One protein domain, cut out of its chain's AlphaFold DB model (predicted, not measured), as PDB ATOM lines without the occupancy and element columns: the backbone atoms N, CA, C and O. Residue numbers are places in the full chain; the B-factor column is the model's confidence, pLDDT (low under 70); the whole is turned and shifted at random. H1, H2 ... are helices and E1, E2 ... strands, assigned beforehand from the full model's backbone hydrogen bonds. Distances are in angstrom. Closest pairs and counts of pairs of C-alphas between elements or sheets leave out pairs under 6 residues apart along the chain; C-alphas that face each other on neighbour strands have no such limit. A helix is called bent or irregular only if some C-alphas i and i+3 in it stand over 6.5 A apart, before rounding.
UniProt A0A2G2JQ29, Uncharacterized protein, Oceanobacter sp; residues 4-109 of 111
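AT A GLANCE: This is residues 4 to 109 of the 111 residues of an uncharacterized protein of Oceanobacter sp (UniProt A0A2G2JQ29). One strongly twisted sheet of seven strands folds back on itself like a half-open clasp: the leaf E2 E1 E5 faces the leaf E7 E4 E3, and the long bent strand E6 is the hinge. H1 and H2 are on opposite faces of this sheet, H2 packing mainly on E6, and little H3 ends the printed part, far from the folded sheet's middle. The 106 printed residues hold, in order, E1 E2 E3 E4 H1 E5 E6 E7 H2 H3; the sheet runs E2 E1 E5 E6 E7 E4 E3, all antiparallel, and the class is mixed, helices and strands. The whole is compact, with a radius of gyration of the C-alphas of 13.8 A, yet elongated, spanning 44 by 26 by 25 A.

IN THESE COORDINATES: Find C-alpha 4 at (159.955, 194.272, 164.005), where E1, residues 4 to 8, begins. Next come E2, residues 14 to 16, E3, residues 20 to 23, and E4, residues 26 to 32, 19.3 A long. H1, residues 33 to 39, is only just irregular: C-alphas 34 and 37 are 6.7 A apart. E5, residues 48 to 55, measures 22.2 A. Look for E6, residues 60 to 74, from C-alpha 60 at (160.731, 185.614, 170.696); it measures 32.8 A and bends by 82 degrees at residue 70. E7, residues 79 to 86, measures 22.3 A, and H2, residues 90 to 101, 16.5 A. H3, residues 106 to 109, ends at C-alpha 109, (173.068, 184.286, 178.791).

HOW THE PARTS SIT: Begin at edge strand E2, where N 15 and O 7 of E1 are 2.9 A apart. E1 and E5 are antiparallel neighbours, with N 6 and O 52 within hydrogen-bond range at 2.9 A. E5, E6 and E7 form a meander, each strand the antiparallel neighbour of the one before; look at N 49 and O 67, 2.8 A, then N 70 and O 83, 2.8 A. E7 and E4 have N 82 and O 29 at 2.8 A, and the hairpin E3 and E4 has N 23 and O 26 at 2.8 A. H1 is on the sheet at a height of 6.7 A, over none of its strands. The closest C-alphas of E6 and H2 are those of Ile 64 and Val 93, 5.7 A. H1 and H2 are apart. In H2 every O i to N i+4 pair is within hydrogen-bond range; H1 has 0 of 3, but 3 of 4 O i to N i+3 pairs, and H3 is too short for an O i to N i+4 pair.

THE WHOLE: The C-alphas farthest apart, those of Ala 77 and Arg 109, are 46.1 A apart. The printed part has no cut and no long link. Confidence is under 70 at residues 57 to 59, 88 and 101 to 109; the mean pLDDT of the printed part is 86.2.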
ATOM      1  N   GLU A   4     161.062 193.310 164.113       86.12
ATOM      2  CA  GLU A   4     159.955 194.272 164.005       86.12
ATOM      3  C   GLU A   4     159.690 194.913 165.367       86.12
ATOM      4  O   GLU A   4     159.478 194.216 166.358       86.12
ATOM      5  N   LEU A   5     159.711 196.244 165.422       90.44
ATOM      6  CA  LEU A   5     159.410 196.997 166.633       90.44
ATOM      7  C   LEU A   5     157.917 197.339 166.662       90.44
ATOM      8  O   LEU A   5     157.329 197.748 165.658       90.44
ATOM      9  N   LYS A   6     157.286 197.141 167.819       93.75
ATOM     10  CA  LYS A   6     155.842 197.311 167.982       93.75
ATOM     11  C   LYS A   6     155.510 198.049 169.270       93.75
ATOM     12  O   LYS A   6     156.157 197.866 170.301       93.75
ATOM     13  N   LEU A   7     154.446 198.841 169.214       94.81
ATOM     14  CA  LEU A   7     153.743 199.348 170.388       94.81
ATOM     15  C   LEU A   7     152.602 198.392 170.722       94.81
ATOM     16  O   LEU A   7     151.767 198.120 169.856       94.81
ATOM     17  N   LYS A   8     152.563 197.906 171.962       94.69
ATOM     18  CA  LYS A   8     151.536 196.989 172.458       94.69
ATOM     19  C   LYS A   8     150.814 197.567 173.666       94.69
ATOM     20  O   LYS A   8     151.471 198.060 174.579       94.69
ATOM     21  N   ASP A   9     149.488 197.517 173.680       92.62
ATOM     22  CA  ASP A   9     148.697 197.842 174.873       92.62
ATOM     23  C   ASP A   9     148.133 196.582 175.553       92.62
ATOM     24  O   ASP A   9     148.197 195.473 175.011       92.62
ATOM     25  N   ASP A  10     147.558 196.761 176.742       87.25
ATOM     26  CA  ASP A  10     146.993 195.669 177.548       87.25
ATOM     27  C   ASP A  10     145.724 195.058 176.930       87.25
ATOM     28  O   ASP A  10     145.318 193.955 177.296       87.25
ATOM     29  N   SER A  11     145.099 195.747 175.969       85.88
ATOM     30  CA  SER A  11     143.927 195.255 175.236       85.88
ATOM     31  C   SER A  11     144.294 194.386 174.025       85.88
ATOM     32  O   SER A  11     143.409 193.878 173.339       85.88
ATOM     33  N   GLY A  12     145.593 194.188 173.766       85.44
ATOM     34  CA  GLY A  12     146.095 193.395 172.645       85.44
ATOM     35  C   GLY A  12     146.222 194.177 171.336       85.44
ATOM     36  O   GLY A  12     146.436 193.572 170.286       85.44
ATOM     37  N   VAL A  13     146.108 195.508 171.369       89.69
ATOM     38  CA  VAL A  13     146.388 196.349 170.203       89.69
ATOM     39  C   VAL A  13     147.883 196.329 169.928       89.69
ATOM     40  O   VAL A  13     148.684 196.607 170.816       89.69
ATOM     41  N   GLU A  14     148.240 196.073 168.671       92.56
ATOM     42  CA  GLU A  14     149.617 196.142 168.187       92.56
ATOM     43  C   GLU A  14     149.729 197.141 167.030       92.56
ATOM     44  O   GLU A  14     148.897 197.171 166.112       92.56
ATOM     45  N   ILE A  15     150.760 197.983 167.091       94.06
ATOM     46  CA  ILE A  15     151.080 198.980 166.068       94.06
ATOM     47  C   ILE A  15     152.554 198.824 165.716       94.06
ATOM     48  O   ILE A  15     153.416 199.045 166.564       94.06
ATOM     49  N   ASN A  16     152.833 198.453 164.469       92.81
ATOM     50  CA  ASN A  16     154.199 198.424 163.959       92.81
ATOM     51  C   ASN A  16     154.733 199.853 163.869       92.81
ATOM     52  O   ASN A  16     154.038 200.741 163.367       92.81
ATOM     53  N   VAL A  17     155.950 200.050 164.357       93.69
ATOM     54  CA  VAL A  17     156.634 201.340 164.362       93.69
ATOM     55  C   VAL A  17     158.081 201.153 163.939       93.69
ATOM     56  O   VAL A  17     158.718 200.167 164.294       93.69
ATOM     57  N   ASP A  18     158.597 202.134 163.220       90.75
ATOM     58  CA  ASP A  18     160.020 202.276 162.936       90.75
ATOM     59  C   ASP A  18     160.642 203.325 163.874       90.75
ATOM     60  O   ASP A  18     159.938 204.195 164.396       90.75
ATOM     61  N   LEU A  19     161.951 203.232 164.113       87.88
ATOM     62  CA  LEU A  19     162.713 204.204 164.907       87.88
ATOM     63  C   LEU A  19     163.265 205.312 164.003       87.88
ATOM     64  O   LEU A  19     164.464 205.357 163.732       87.88
ATOM     65  N   ASP A  20     162.394 206.212 163.554       87.44
ATOM     66  CA  ASP A  20     162.824 207.439 162.885       87.44
ATOM     67  C   ASP A  20     163.352 208.415 163.959       87.44
ATOM     68  O   ASP A  20     162.713 208.626 164.987       87.44
ATOM     69  N   ASP A  21     164.528 209.016 163.769       87.81
ATOM     70  CA  ASP A  21     165.094 210.024 164.686       87.81
ATOM     71  C   ASP A  21     165.086 209.626 166.186       87.81
ATOM     72  O   ASP A  21     164.512 210.307 167.044       87.81
ATOM     73  N   LEU A  22     165.733 208.502 166.520       90.88
ATOM     74  CA  LEU A  22     165.900 208.044 167.903       90.88
ATOM     75  C   LEU A  22     166.736 209.029 168.740       90.88
ATOM     76  O   LEU A  22     167.830 209.447 168.365       90.88
ATOM     77  N   THR A  23     166.247 209.324 169.939       89.88
ATOM     78  CA  THR A  23     166.913 210.135 170.960       89.88
ATOM     79  C   THR A  23     166.855 209.421 172.310       89.88
ATOM     80  O   THR A  23     166.006 208.549 172.507       89.88
ATOM     81  N   PRO A  24     167.654 209.838 173.309       88.38
ATOM     82  CA  PRO A  24     167.557 209.274 174.651       88.38
ATOM     83  C   PRO A  24     166.172 209.384 175.295       88.38
ATOM     84  O   PRO A  24     165.889 208.634 176.215       88.38
ATOM     85  N   MET A  25     165.314 210.310 174.853       91.38
ATOM     86  CA  MET A  25     163.982 210.543 175.432       91.38
ATOM     87  C   MET A  25     162.852 209.825 174.694       91.38
ATOM     88  O   MET A  25     161.725 209.785 175.191       91.38
ATOM     89  N   GLY A  26     163.118 209.295 173.504       93.88
ATOM     90  CA  GLY A  26     162.078 208.780 172.628       93.88
ATOM     91  C   GLY A  26     162.480 208.826 171.165       93.88
ATOM     92  O   GLY A  26     163.639 209.060 170.836       93.88
ATOM     93  N   PHE A  27     161.515 208.632 170.281       94.56
ATOM     94  CA  PHE A  27     161.737 208.540 168.841       94.56
ATOM     95  C   PHE A  27     160.530 209.079 168.076       94.56
ATOM     96  O   PHE A  27     159.465 209.327 168.653       94.56
ATOM     97  N   GLN A  28     160.696 209.264 166.774       96.31
ATOM     98  CA  GLN A  28     159.606 209.511 165.845       96.31
ATOM     99  C   GLN A  28     159.297 208.258 165.041       96.31
ATOM    100  O   GLN A  28     160.136 207.388 164.852       96.31
ATOM    101  N   SER A  29     158.067 208.148 164.565       96.31
ATOM    102  CA  SER A  29     157.708 207.061 163.667       96.31
ATOM    103  C   SER A  29     156.639 207.497 162.696       96.31
ATOM    104  O   SER A  29     155.673 208.166 163.081       96.31
ATOM    105  N   THR A  30     156.783 207.099 161.440       95.94
ATOM    106  CA  THR A  30     155.723 207.258 160.448       95.94
ATOM    107  C   THR A  30     154.752 206.084 160.522       95.94
ATOM    108  O   THR A  30     155.127 204.936 160.313       95.94
ATOM    109  N   ILE A  31     153.472 206.368 160.752       95.31
ATOM    110  CA  ILE A  31     152.408 205.362 160.810       95.31
ATOM    111  C   ILE A  31     151.278 205.683 159.832       95.31
ATOM    112  O   ILE A  31     151.095 206.824 159.397       95.31
ATOM    113  N   ALA A  32     150.482 204.666 159.507       95.06
ATOM    114  CA  ALA A  32     149.269 204.844 158.719       95.06
ATOM    115  C   ALA A  32     148.218 205.651 159.500       95.06
ATOM    116  O   ALA A  32     147.995 205.408 160.688       95.06
ATOM    117  N   GLU A  33     147.507 206.544 158.812       92.31
ATOM    118  CA  GLU A  33     146.444 207.378 159.394       92.31
ATOM    119  C   GLU A  33     145.345 206.528 160.061       92.31
ATOM    120  O   GLU A  33     144.827 206.861 161.126       92.31
ATOM    121  N   SER A  34     145.045 205.355 159.492       92.44
ATOM    122  CA  SER A  34     144.089 204.390 160.051       92.44
ATOM    123  C   SER A  34     144.501 203.830 161.418       92.44
ATOM    124  O   SER A  34     143.664 203.302 162.145       92.44
ATOM    125  N   SER A  35     145.775 203.943 161.802       93.75
ATOM    126  CA  SER A  35     146.266 203.489 163.106       93.75
ATOM    127  C   SER A  35     146.086 204.534 164.208       93.75
ATOM    128  O   SER A  35     146.184 204.184 165.380       93.75
ATOM    129  N   LEU A  36     145.760 205.792 163.880       92.12
ATOM    130  CA  LEU A  36     145.634 206.865 164.876       92.12
ATOM    131  C   LEU A  36     144.547 206.599 165.919       92.12
ATOM    132  O   LEU A  36     144.740 206.896 167.097       92.12
ATOM    133  N   MET A  37     143.426 205.997 165.507       90.81
ATOM    134  CA  MET A  37     142.324 205.650 166.415       90.81
ATOM    135  C   MET A  37     142.741 204.655 167.505       90.81
ATOM    136  O   MET A  37     142.146 204.627 168.574       90.81
ATOM    137  N   LYS A  38     143.798 203.873 167.261       93.94
ATOM    138  CA  LYS A  38     144.322 202.879 168.203       93.94
ATOM    139  C   LYS A  38     145.182 203.500 169.309       93.94
ATOM    140  O   LYS A  38     145.423 202.852 170.322       93.94
ATOM    141  N   LEU A  39     145.645 204.740 169.121       94.56
ATOM    142  CA  LEU A  39     146.562 205.426 170.039       94.56
ATOM    143  C   LEU A  39     145.874 205.990 171.283       94.56
ATOM    144  O   LEU A  39     146.553 206.352 172.248       94.56
ATOM    145  N   ARG A  40     144.545 206.122 171.246       93.50
ATOM    146  CA  ARG A  40     143.751 206.743 172.305       93.50
ATOM    147  C   ARG A  40     142.855 205.727 172.995       93.50
ATOM    148  O   ARG A  40     142.426 204.758 172.376       93.50
ATOM    149  N   ASP A  41     142.613 205.946 174.279       90.88
ATOM    150  CA  ASP A  41     141.594 205.233 175.045       90.88
ATOM    151  C   ASP A  41     140.191 205.798 174.769       90.88
ATOM    152  O   ASP A  41     140.031 206.795 174.058       90.88
ATOM    153  N   ASP A  42     139.176 205.179 175.370       89.62
ATOM    154  CA  ASP A  42     137.772 205.584 175.222       89.62
ATOM    155  C   ASP A  42     137.493 206.996 175.770       89.62
ATOM    156  O   ASP A  42     136.504 207.629 175.408       89.62
ATOM    157  N   SER A  43     138.383 207.523 176.621       91.12
ATOM    158  CA  SER A  43     138.319 208.896 177.136       91.12
ATOM    159  C   SER A  43     139.018 209.917 176.227       91.12
ATOM    160  O   SER A  43     139.035 211.112 176.528       91.12
ATOM    161  N   GLY A  44     139.608 209.466 175.117       89.62
ATOM    162  CA  GLY A  44     140.343 210.287 174.161       89.62
ATOM    163  C   GLY A  44     141.776 210.620 174.582       89.62
ATOM    164  O   GLY A  44     142.436 211.405 173.891       89.62
ATOM    165  N   ARG A  45     142.299 210.052 175.673       91.56
ATOM    166  CA  ARG A  45     143.688 210.272 176.116       91.56
ATOM    167  C   ARG A  45     144.626 209.308 175.410       91.56
ATOM    168  O   ARG A  45     144.219 208.218 175.028       91.56
ATOM    169  N   TYR A  46     145.889 209.696 175.239       93.75
ATOM    170  CA  TYR A  46     146.889 208.763 174.722       93.75
ATOM    171  C   TYR A  46     147.119 207.629 175.710       93.75
ATOM    172  O   TYR A  46     147.378 207.868 176.892       93.75
ATOM    173  N   LYS A  47     147.050 206.404 175.193       94.00
ATOM    174  CA  LYS A  47     147.343 205.201 175.961       94.00
ATOM    175  C   LYS A  47     148.824 205.136 176.313       94.00
ATOM    176  O   LYS A  47     149.684 205.704 175.631       94.00
ATOM    177  N   GLN A  48     149.106 204.399 177.376       94.12
ATOM    178  CA  GLN A  48     150.438 203.885 177.628       94.12
ATOM    179  C   GLN A  48     150.637 202.607 176.822       94.12
ATOM    180  O   GLN A  48     149.743 201.768 176.748       94.12
ATOM    181  N   PHE A  49     151.806 202.490 176.211       95.44
ATOM    182  CA  PHE A  49     152.195 201.348 175.407       95.44
ATOM    183  C   PHE A  49     153.443 200.709 175.993       95.44
ATOM    184  O   PHE A  49     154.330 201.384 176.515       95.44
ATOM    185  N   THR A  50     153.529 199.400 175.838       94.44
ATOM    186  CA  THR A  50     154.758 198.643 175.996       94.44
ATOM    187  C   THR A  50     155.446 198.564 174.639       94.44
ATOM    188  O   THR A  50     154.857 198.120 173.653       94.44
ATOM    189  N   LEU A  51     156.697 199.004 174.586       93.25
ATOM    190  CA  LEU A  51     157.575 198.848 173.442       93.25
ATOM    191  C   LEU A  51     158.125 197.424 173.436       93.25
ATOM    192  O   LEU A  51     158.811 197.014 174.377       93.25
ATOM    193  N   VAL A  52     157.817 196.674 172.384       92.00
ATOM    194  CA  VAL A  52     158.251 195.286 172.225       92.00
ATOM    195  C   VAL A  52     158.977 195.099 170.905       92.00
ATOM    196  O   VAL A  52     158.628 195.717 169.899       92.00
ATOM    197  N   VAL A  53     159.973 194.224 170.912       88.62
ATOM    198  CA  VAL A  53     160.638 193.759 169.703       88.62
ATOM    199  C   VAL A  53     160.218 192.327 169.430       88.62
ATOM    200  O   VAL A  53     160.359 191.451 170.280       88.62
ATOM    201  N   ASP A  54     159.723 192.099 168.223       85.19
ATOM    202  CA  ASP A  54     159.414 190.785 167.694       85.19
ATOM    203  C   ASP A  54     160.624 190.261 166.904       85.19
ATOM    204  O   ASP A  54     160.970 190.773 165.831       85.19
ATOM    205  N   MET A  55     161.295 189.260 167.471       77.00
ATOM    206  CA  MET A  55     162.378 188.525 166.835       77.00
ATOM    207  C   MET A  55     161.852 187.195 166.285       77.00
ATOM    208  O   MET A  55     161.068 186.480 166.909       77.00
ATOM    209  N   GLU A  56     162.324 186.838 165.089       70.62
ATOM    210  CA  GLU A  56     162.027 185.550 164.447       70.62
ATOM    211  C   GLU A  56     160.533 185.267 164.175       70.62
ATOM    212  O   GLU A  56     160.091 184.120 164.255       70.62
ATOM    213  N   LYS A  57     159.758 186.286 163.775       63.84
ATOM    214  CA  LYS A  57     158.337 186.145 163.385       63.84
ATOM    215  C   LYS A  57     157.466 185.527 164.495       63.84
ATOM    216  O   LYS A  57     156.745 184.556 164.257       63.84
ATOM    217  N   GLY A  58     157.530 186.087 165.695       62.06
ATOM    218  CA  GLY A  58     156.642 185.776 166.815       62.06
ATOM    219  C   GLY A  58     157.145 184.677 167.746       62.06
ATOM    220  O   GLY A  58     156.418 184.281 168.654       62.06
ATOM    221  N   ARG A  59     158.364 184.162 167.541       65.00
ATOM    222  CA  ARG A  59     158.949 183.132 168.418       65.00
ATOM    223  C   ARG A  59     159.573 183.716 169.674       65.00
ATOM    224  O   ARG A  59     159.537 183.068 170.716       65.00
ATOM    225  N   LEU A  60     160.124 184.922 169.575       73.00
ATOM    226  CA  LEU A  60     160.731 185.614 170.696       73.00
ATOM    227  C   LEU A  60     160.256 187.064 170.693       73.00
ATOM    228  O   LEU A  60     160.596 187.838 169.803       73.00
ATOM    229  N   VAL A  61     159.452 187.418 171.692       81.19
ATOM    230  CA  VAL A  61     159.008 188.795 171.914       81.19
ATOM    231  C   VAL A  61     159.740 189.328 173.132       81.19
ATOM    232  O   VAL A  61     159.562 188.818 174.237       81.19
ATOM    233  N   GLU A  62     160.563 190.350 172.929       85.44
ATOM    234  CA  GLU A  62     161.317 190.995 173.997       85.44
ATOM    235  C   GLU A  62     160.676 192.330 174.374       85.44
ATOM    236  O   GLU A  62     160.414 193.185 173.526       85.44
ATOM    237  N   THR A  63     160.413 192.521 175.666       89.25
ATOM    238  CA  THR A  63     159.905 193.788 176.192       89.25
ATOM    239  C   THR A  63     161.053 194.751 176.452       89.25
ATOM    240  O   THR A  63     161.871 194.538 177.345       89.25
ATOM    241  N   ILE A  64     161.057 195.865 175.726       90.12
ATOM    242  CA  ILE A  64     162.088 196.894 175.838       90.12
ATOM    243  C   ILE A  64     161.770 197.839 176.999       90.12
ATOM    244  O   ILE A  64     162.603 198.023 177.885       90.12
ATOM    245  N   GLY A  65     160.553 198.388 177.044       91.25
ATOM    246  CA  GLY A  65     160.120 199.299 178.106       91.25
ATOM    247  C   GLY A  65     158.751 199.917 177.844       91.25
ATOM    248  O   GLY A  65     158.049 199.501 176.930       91.25
ATOM    249  N   GLN A  66     158.362 200.904 178.649       93.62
ATOM    250  CA  GLN A  66     157.083 201.607 178.507       93.62
ATOM    251  C   GLN A  66     157.256 202.969 177.832       93.62
ATOM    252  O   GLN A  66     158.295 203.622 177.960       93.62
ATOM    253  N   CYS A  67     156.234 203.392 177.097       94.69
ATOM    254  CA  CYS A  67     156.227 204.651 176.371       94.69
ATOM    255  C   CYS A  67     154.814 205.201 176.166       94.69
ATOM    256  O   CYS A  67     153.813 204.487 176.266       94.69
ATOM    257  N   ARG A  68     154.736 206.483 175.808       94.94
ATOM    258  CA  ARG A  68     153.490 207.182 175.475       94.94
ATOM    259  C   ARG A  68     153.658 208.040 174.236       94.94
ATOM    260  O   ARG A  68     154.736 208.564 173.955       94.94
ATOM    261  N   ILE A  69     152.555 208.243 173.523       96.25
ATOM    262  CA  ILE A  69     152.509 209.225 172.441       96.25
ATOM    263  C   ILE A  69     152.545 210.626 173.050       96.25
ATOM    264  O   ILE A  69     151.738 210.968 173.913       96.25
ATOM    265  N   HIS A  70     153.491 211.441 172.596       95.25
ATOM    266  CA  HIS A  70     153.620 212.836 172.994       95.25
ATOM    267  C   HIS A  70     152.870 213.766 172.039       95.25
ATOM    268  O   HIS A  70     152.133 214.649 172.478       95.25
ATOM    269  N   SER A  71     153.038 213.564 170.733       95.50
ATOM    270  CA  SER A  71     152.372 214.362 169.706       95.50
ATOM    271  C   SER A  71     152.194 213.573 168.413       95.50
ATOM    272  O   SER A  71     152.817 212.532 168.207       95.50
ATOM    273  N   ILE A  72     151.294 214.065 167.561       96.31
ATOM    274  CA  ILE A  72     150.965 213.485 166.259       96.31
ATOM    275  C   ILE A  72     150.902 214.633 165.258       96.31
ATOM    276  O   ILE A  72     150.291 215.666 165.540       96.31
ATOM    277  N   ARG A  73     151.511 214.453 164.088       95.62
ATOM    278  CA  ARG A  73     151.452 215.395 162.973       95.62
ATOM    279  C   ARG A  73     151.125 214.646 161.690       95.62
ATOM    280  O   ARG A  73     151.908 213.811 161.248       95.62
ATOM    281  N   ARG A  74     150.017 215.007 161.048       95.44
ATOM    282  CA  ARG A  74     149.673 214.492 159.721       95.44
ATOM    283  C   ARG A  74     150.630 215.040 158.667       95.44
ATOM    284  O   ARG A  74     150.900 216.240 158.659       95.44
ATOM    285  N   ILE A  75     151.131 214.167 157.796       95.81
ATOM    286  CA  ILE A  75     152.061 214.544 156.716       95.81
ATOM    287  C   ILE A  75     151.445 214.381 155.324       95.81
ATOM    288  O   ILE A  75     151.774 215.144 154.422       95.81
ATOM    289  N   CYS A  76     150.517 213.440 155.147       94.81
ATOM    290  CA  CYS A  76     149.736 213.286 153.920       94.81
ATOM    291  C   CYS A  76     148.375 212.643 154.219       94.81
ATOM    292  O   CYS A  76     147.975 212.495 155.376       94.81
ATOM    293  N   ALA A  77     147.612 212.313 153.175       94.19
ATOM    294  CA  ALA A  77     146.250 211.807 153.328       94.19
ATOM    295  C   ALA A  77     146.181 210.502 154.146       94.19
ATOM    296  O   ALA A  77     145.231 210.307 154.899       94.19
ATOM    297  N   ASP A  78     147.192 209.651 154.022       96.06
ATOM    298  CA  ASP A  78     147.240 208.284 154.534       96.06
ATOM    299  C   ASP A  78     148.337 208.048 155.585       96.06
ATOM    300  O   ASP A  78     148.417 206.946 156.130       96.06
ATOM    301  N   LYS A  79     149.160 209.059 155.905       95.81
ATOM    302  CA  LYS A  79     150.258 208.932 156.874       95.81
ATOM    303  C   LYS A  79     150.334 210.089 157.860       95.81
ATOM    304  O   LYS A  79     150.153 211.264 157.518       95.81
ATOM    305  N   SER A  80     150.750 209.726 159.063       96.88
ATOM    306  CA  SER A  80     151.047 210.626 160.166       96.88
ATOM    307  C   SER A  80     152.383 210.266 160.803       96.88
ATOM    308  O   SER A  80     152.766 209.102 160.850       96.88
ATOM    309  N   VAL A  81     153.076 211.273 161.319       97.19
ATOM    310  CA  VAL A  81     154.257 211.102 162.165       97.19
ATOM    311  C   VAL A  81     153.818 211.193 163.617       97.19
ATOM    312  O   VAL A  81     153.138 212.146 164.005       97.19
ATOM    313  N   ILE A  82     154.212 210.212 164.419       97.12
ATOM    314  CA  ILE A  82     154.044 210.221 165.869       97.12
ATOM    315  C   ILE A  82     155.377 210.506 166.544       97.12
ATOM    316  O   ILE A  82     156.407 209.988 166.130       97.12
ATOM    317  N   CYS A  83     155.346 211.303 167.606       96.94
ATOM    318  CA  CYS A  83     156.467 211.454 168.522       96.94
ATOM    319  C   CYS A  83     156.173 210.617 169.762       96.94
ATOM    320  O   CYS A  83     155.204 210.887 170.478       96.94
ATOM    321  N   VAL A  84     157.007 209.621 170.023       96.19
ATOM    322  CA  VAL A  84     156.890 208.705 171.158       96.19
ATOM    323  C   VAL A  84     157.901 209.115 172.218       96.19
ATOM    324  O   VAL A  84     159.048 209.414 171.897       96.19
ATOM    325  N   ARG A  85     157.492 209.135 173.486       95.31
ATOM    326  CA  ARG A  85     158.386 209.345 174.630       95.31
ATOM    327  C   ARG A  85     158.465 208.091 175.474       95.31
ATOM    328  O   ARG A  85     157.433 207.486 175.761       95.31
ATOM    329  N   PHE A  86     159.672 207.737 175.888       94.19
ATOM    330  CA  PHE A  86     159.875 206.689 176.880       94.19
ATOM    331  C   PHE A  86     159.384 207.175 178.247       94.19
ATOM    332  O   PHE A  86     159.535 208.351 178.585       94.19
ATOM    333  N   ASP A  87     158.780 206.272 179.018       88.88
ATOM    334  CA  ASP A  87     158.396 206.537 180.405       88.88
ATOM    335  C   ASP A  87     159.636 206.450 181.328       88.88
ATOM    336  O   ASP A  87     160.776 206.642 180.898       88.88
ATOM    337  N   SER A  88     159.434 206.209 182.626       67.19
ATOM    338  CA  SER A  88     160.456 206.261 183.675       67.19
ATOM    339  C   SER A  88     161.507 205.146 183.560       67.19
ATOM    340  O   SER A  88     161.450 204.178 184.309       67.19
ATOM    341  N   ASN A  89     162.431 205.272 182.603       79.12
ATOM    342  CA  ASN A  89     163.860 204.913 182.633       79.12
ATOM    343  C   ASN A  89     164.407 204.885 181.183       79.12
ATOM    344  O   ASN A  89     164.658 203.812 180.625       79.12
ATOM    345  N   PRO A  90     164.587 206.054 180.544       79.12
ATOM    346  CA  PRO A  90     164.902 206.115 179.117       79.12
ATOM    347  C   PRO A  90     166.265 205.502 178.753       79.12
ATOM    348  O   PRO A  90     166.414 204.930 177.679       79.12
ATOM    349  N   LEU A  91     167.242 205.547 179.668       80.19
ATOM    350  CA  LEU A  91     168.565 204.947 179.459       80.19
ATOM    351  C   LEU A  91     168.477 203.424 179.310       80.19
ATOM    352  O   LEU A  91     169.016 202.881 178.352       80.19
ATOM    353  N   SER A  92     167.709 202.757 180.178       83.38
ATOM    354  CA  SER A  92     167.514 201.302 180.087       83.38
ATOM    355  C   SER A  92     166.841 200.864 178.782       83.38
ATOM    356  O   SER A  92     167.132 199.793 178.252       83.38
ATOM    357  N   VAL A  93     165.959 201.707 178.232       83.19
ATOM    358  CA  VAL A  93     165.297 201.456 176.946       83.19
ATOM    359  C   VAL A  93     166.300 201.540 175.798       83.19
ATOM    360  O   VAL A  93     166.311 200.667 174.936       83.19
ATOM    361  N   ILE A  94     167.167 202.556 175.799       83.56
ATOM    362  CA  ILE A  94     168.208 202.729 174.776       83.56
ATOM    363  C   ILE A  94     169.248 201.610 174.828       83.56
ATOM    364  O   ILE A  94     169.649 201.111 173.775       83.56
ATOM    365  N   GLU A  95     169.667 201.195 176.024       84.44
ATOM    366  CA  GLU A  95     170.585 200.065 176.201       84.44
ATOM    367  C   GLU A  95     169.992 198.794 175.588       84.44
ATOM    368  O   GLU A  95     170.612 198.191 174.715       84.44
ATOM    369  N   ARG A  96     168.740 198.463 175.929       83.38
ATOM    370  CA  ARG A  96     168.037 197.300 175.367       83.38
ATOM    371  C   ARG A  96     167.853 197.379 173.855       83.38
ATOM    372  O   ARG A  96     168.106 196.402 173.161       83.38
ATOM    373  N   LEU A  97     167.451 198.531 173.311       82.62
ATOM    374  CA  LEU A  97     167.351 198.709 171.854       82.62
ATOM    375  C   LEU A  97     168.701 198.480 171.161       82.62
ATOM    376  O   LEU A  97     168.749 197.898 170.077       82.62
ATOM    377  N   SER A  98     169.793 198.907 171.796       80.38
ATOM    378  CA  SER A  98     171.151 198.735 171.276       80.38
ATOM    379  C   SER A  98     171.607 197.276 171.341       80.38
ATOM    380  O   SER A  98     172.213 196.791 170.387       80.38
ATOM    381  N   GLU A  99     171.303 196.558 172.425       78.81
ATOM    382  CA  GLU A  99     171.564 195.117 172.548       78.81
ATOM    383  C   GLU A  99     170.863 194.354 171.418       78.81
ATOM    384  O   GLU A  99     171.505 193.666 170.621       78.81
ATOM    385  N   VAL A 100     169.565 194.599 171.263       75.00
ATOM    386  CA  VAL A 100     168.727 193.975 170.241       75.00
ATOM    387  C   VAL A 100     169.211 194.286 168.821       75.00
ATOM    388  O   VAL A 100     169.305 193.384 167.985       75.00
ATOM    389  N   SER A 101     169.562 195.544 168.532       68.75
ATOM    390  CA  SER A 101     170.067 195.948 167.213       68.75
ATOM    391  C   SER A 101     171.423 195.322 166.879       68.75
ATOM    392  O   SER A 101     171.699 195.056 165.710       68.75
ATOM    393  N   ASN A 102     172.271 195.086 167.881       62.62
ATOM    394  CA  ASN A 102     173.583 194.461 167.705       62.62
ATOM    395  C   ASN A 102     173.520 192.922 167.700       62.62
ATOM    396  O   ASN A 102     174.564 192.271 167.668       62.62
ATOM    397  N   GLY A 103     172.322 192.326 167.743       56.69
ATOM    398  CA  GLY A 103     172.147 190.873 167.811       56.69
ATOM    399  C   GLY A 103     172.504 190.268 169.173       56.69
ATOM    400  O   GLY A 103     172.632 189.050 169.286       56.69
ATOM    401  N   TYR A 104     172.657 191.094 170.209       51.19
ATOM    402  CA  TYR A 104     172.785 190.635 171.585       51.19
ATOM    403  C   TYR A 104     171.391 190.335 172.126       51.19
ATOM    404  O   TYR A 104     170.630 191.239 172.448       51.19
ATOM    405  N   SER A 105     171.053 189.050 172.231       48.78
ATOM    406  CA  SER A 105     169.882 188.628 172.995       48.78
ATOM    407  C   SER A 105     170.314 188.254 174.416       48.78
ATOM    408  O   SER A 105     171.100 187.313 174.577       48.78
ATOM    409  N   PRO A 106     169.800 188.913 175.468       47.25
ATOM    410  CA  PRO A 106     170.050 188.494 176.846       47.25
ATOM    411  C   PRO A 106     169.497 187.090 177.158       47.25
ATOM    412  O   PRO A 106     169.944 186.468 178.121       47.25
ATOM    413  N   ALA A 107     168.609 186.534 176.320       48.66
ATOM    414  CA  ALA A 107     168.160 185.143 176.418       48.66
ATOM    415  C   ALA A 107     169.288 184.117 176.167       48.66
ATOM    416  O   ALA A 107     169.205 182.990 176.646       48.66
ATOM    417  N   LEU A 108     170.377 184.506 175.489       45.03
ATOM    418  CA  LEU A 108     171.555 183.653 175.267       45.03
ATOM    419  C   LEU A 108     172.512 183.596 176.473       45.03
ATOM    420  O   LEU A 108     173.493 182.863 176.428       45.03
ATOM    421  N   ARG A 109     172.254 184.345 177.559       43.00
ATOM    422  CA  ARG A 109     173.068 184.286 178.791       43.00
ATOM    423  C   ARG A 109     172.724 183.121 179.726       43.00
ATOM    424  O   ARG A 109     173.452 182.922 180.693       43.00
TER     425      ARG A 109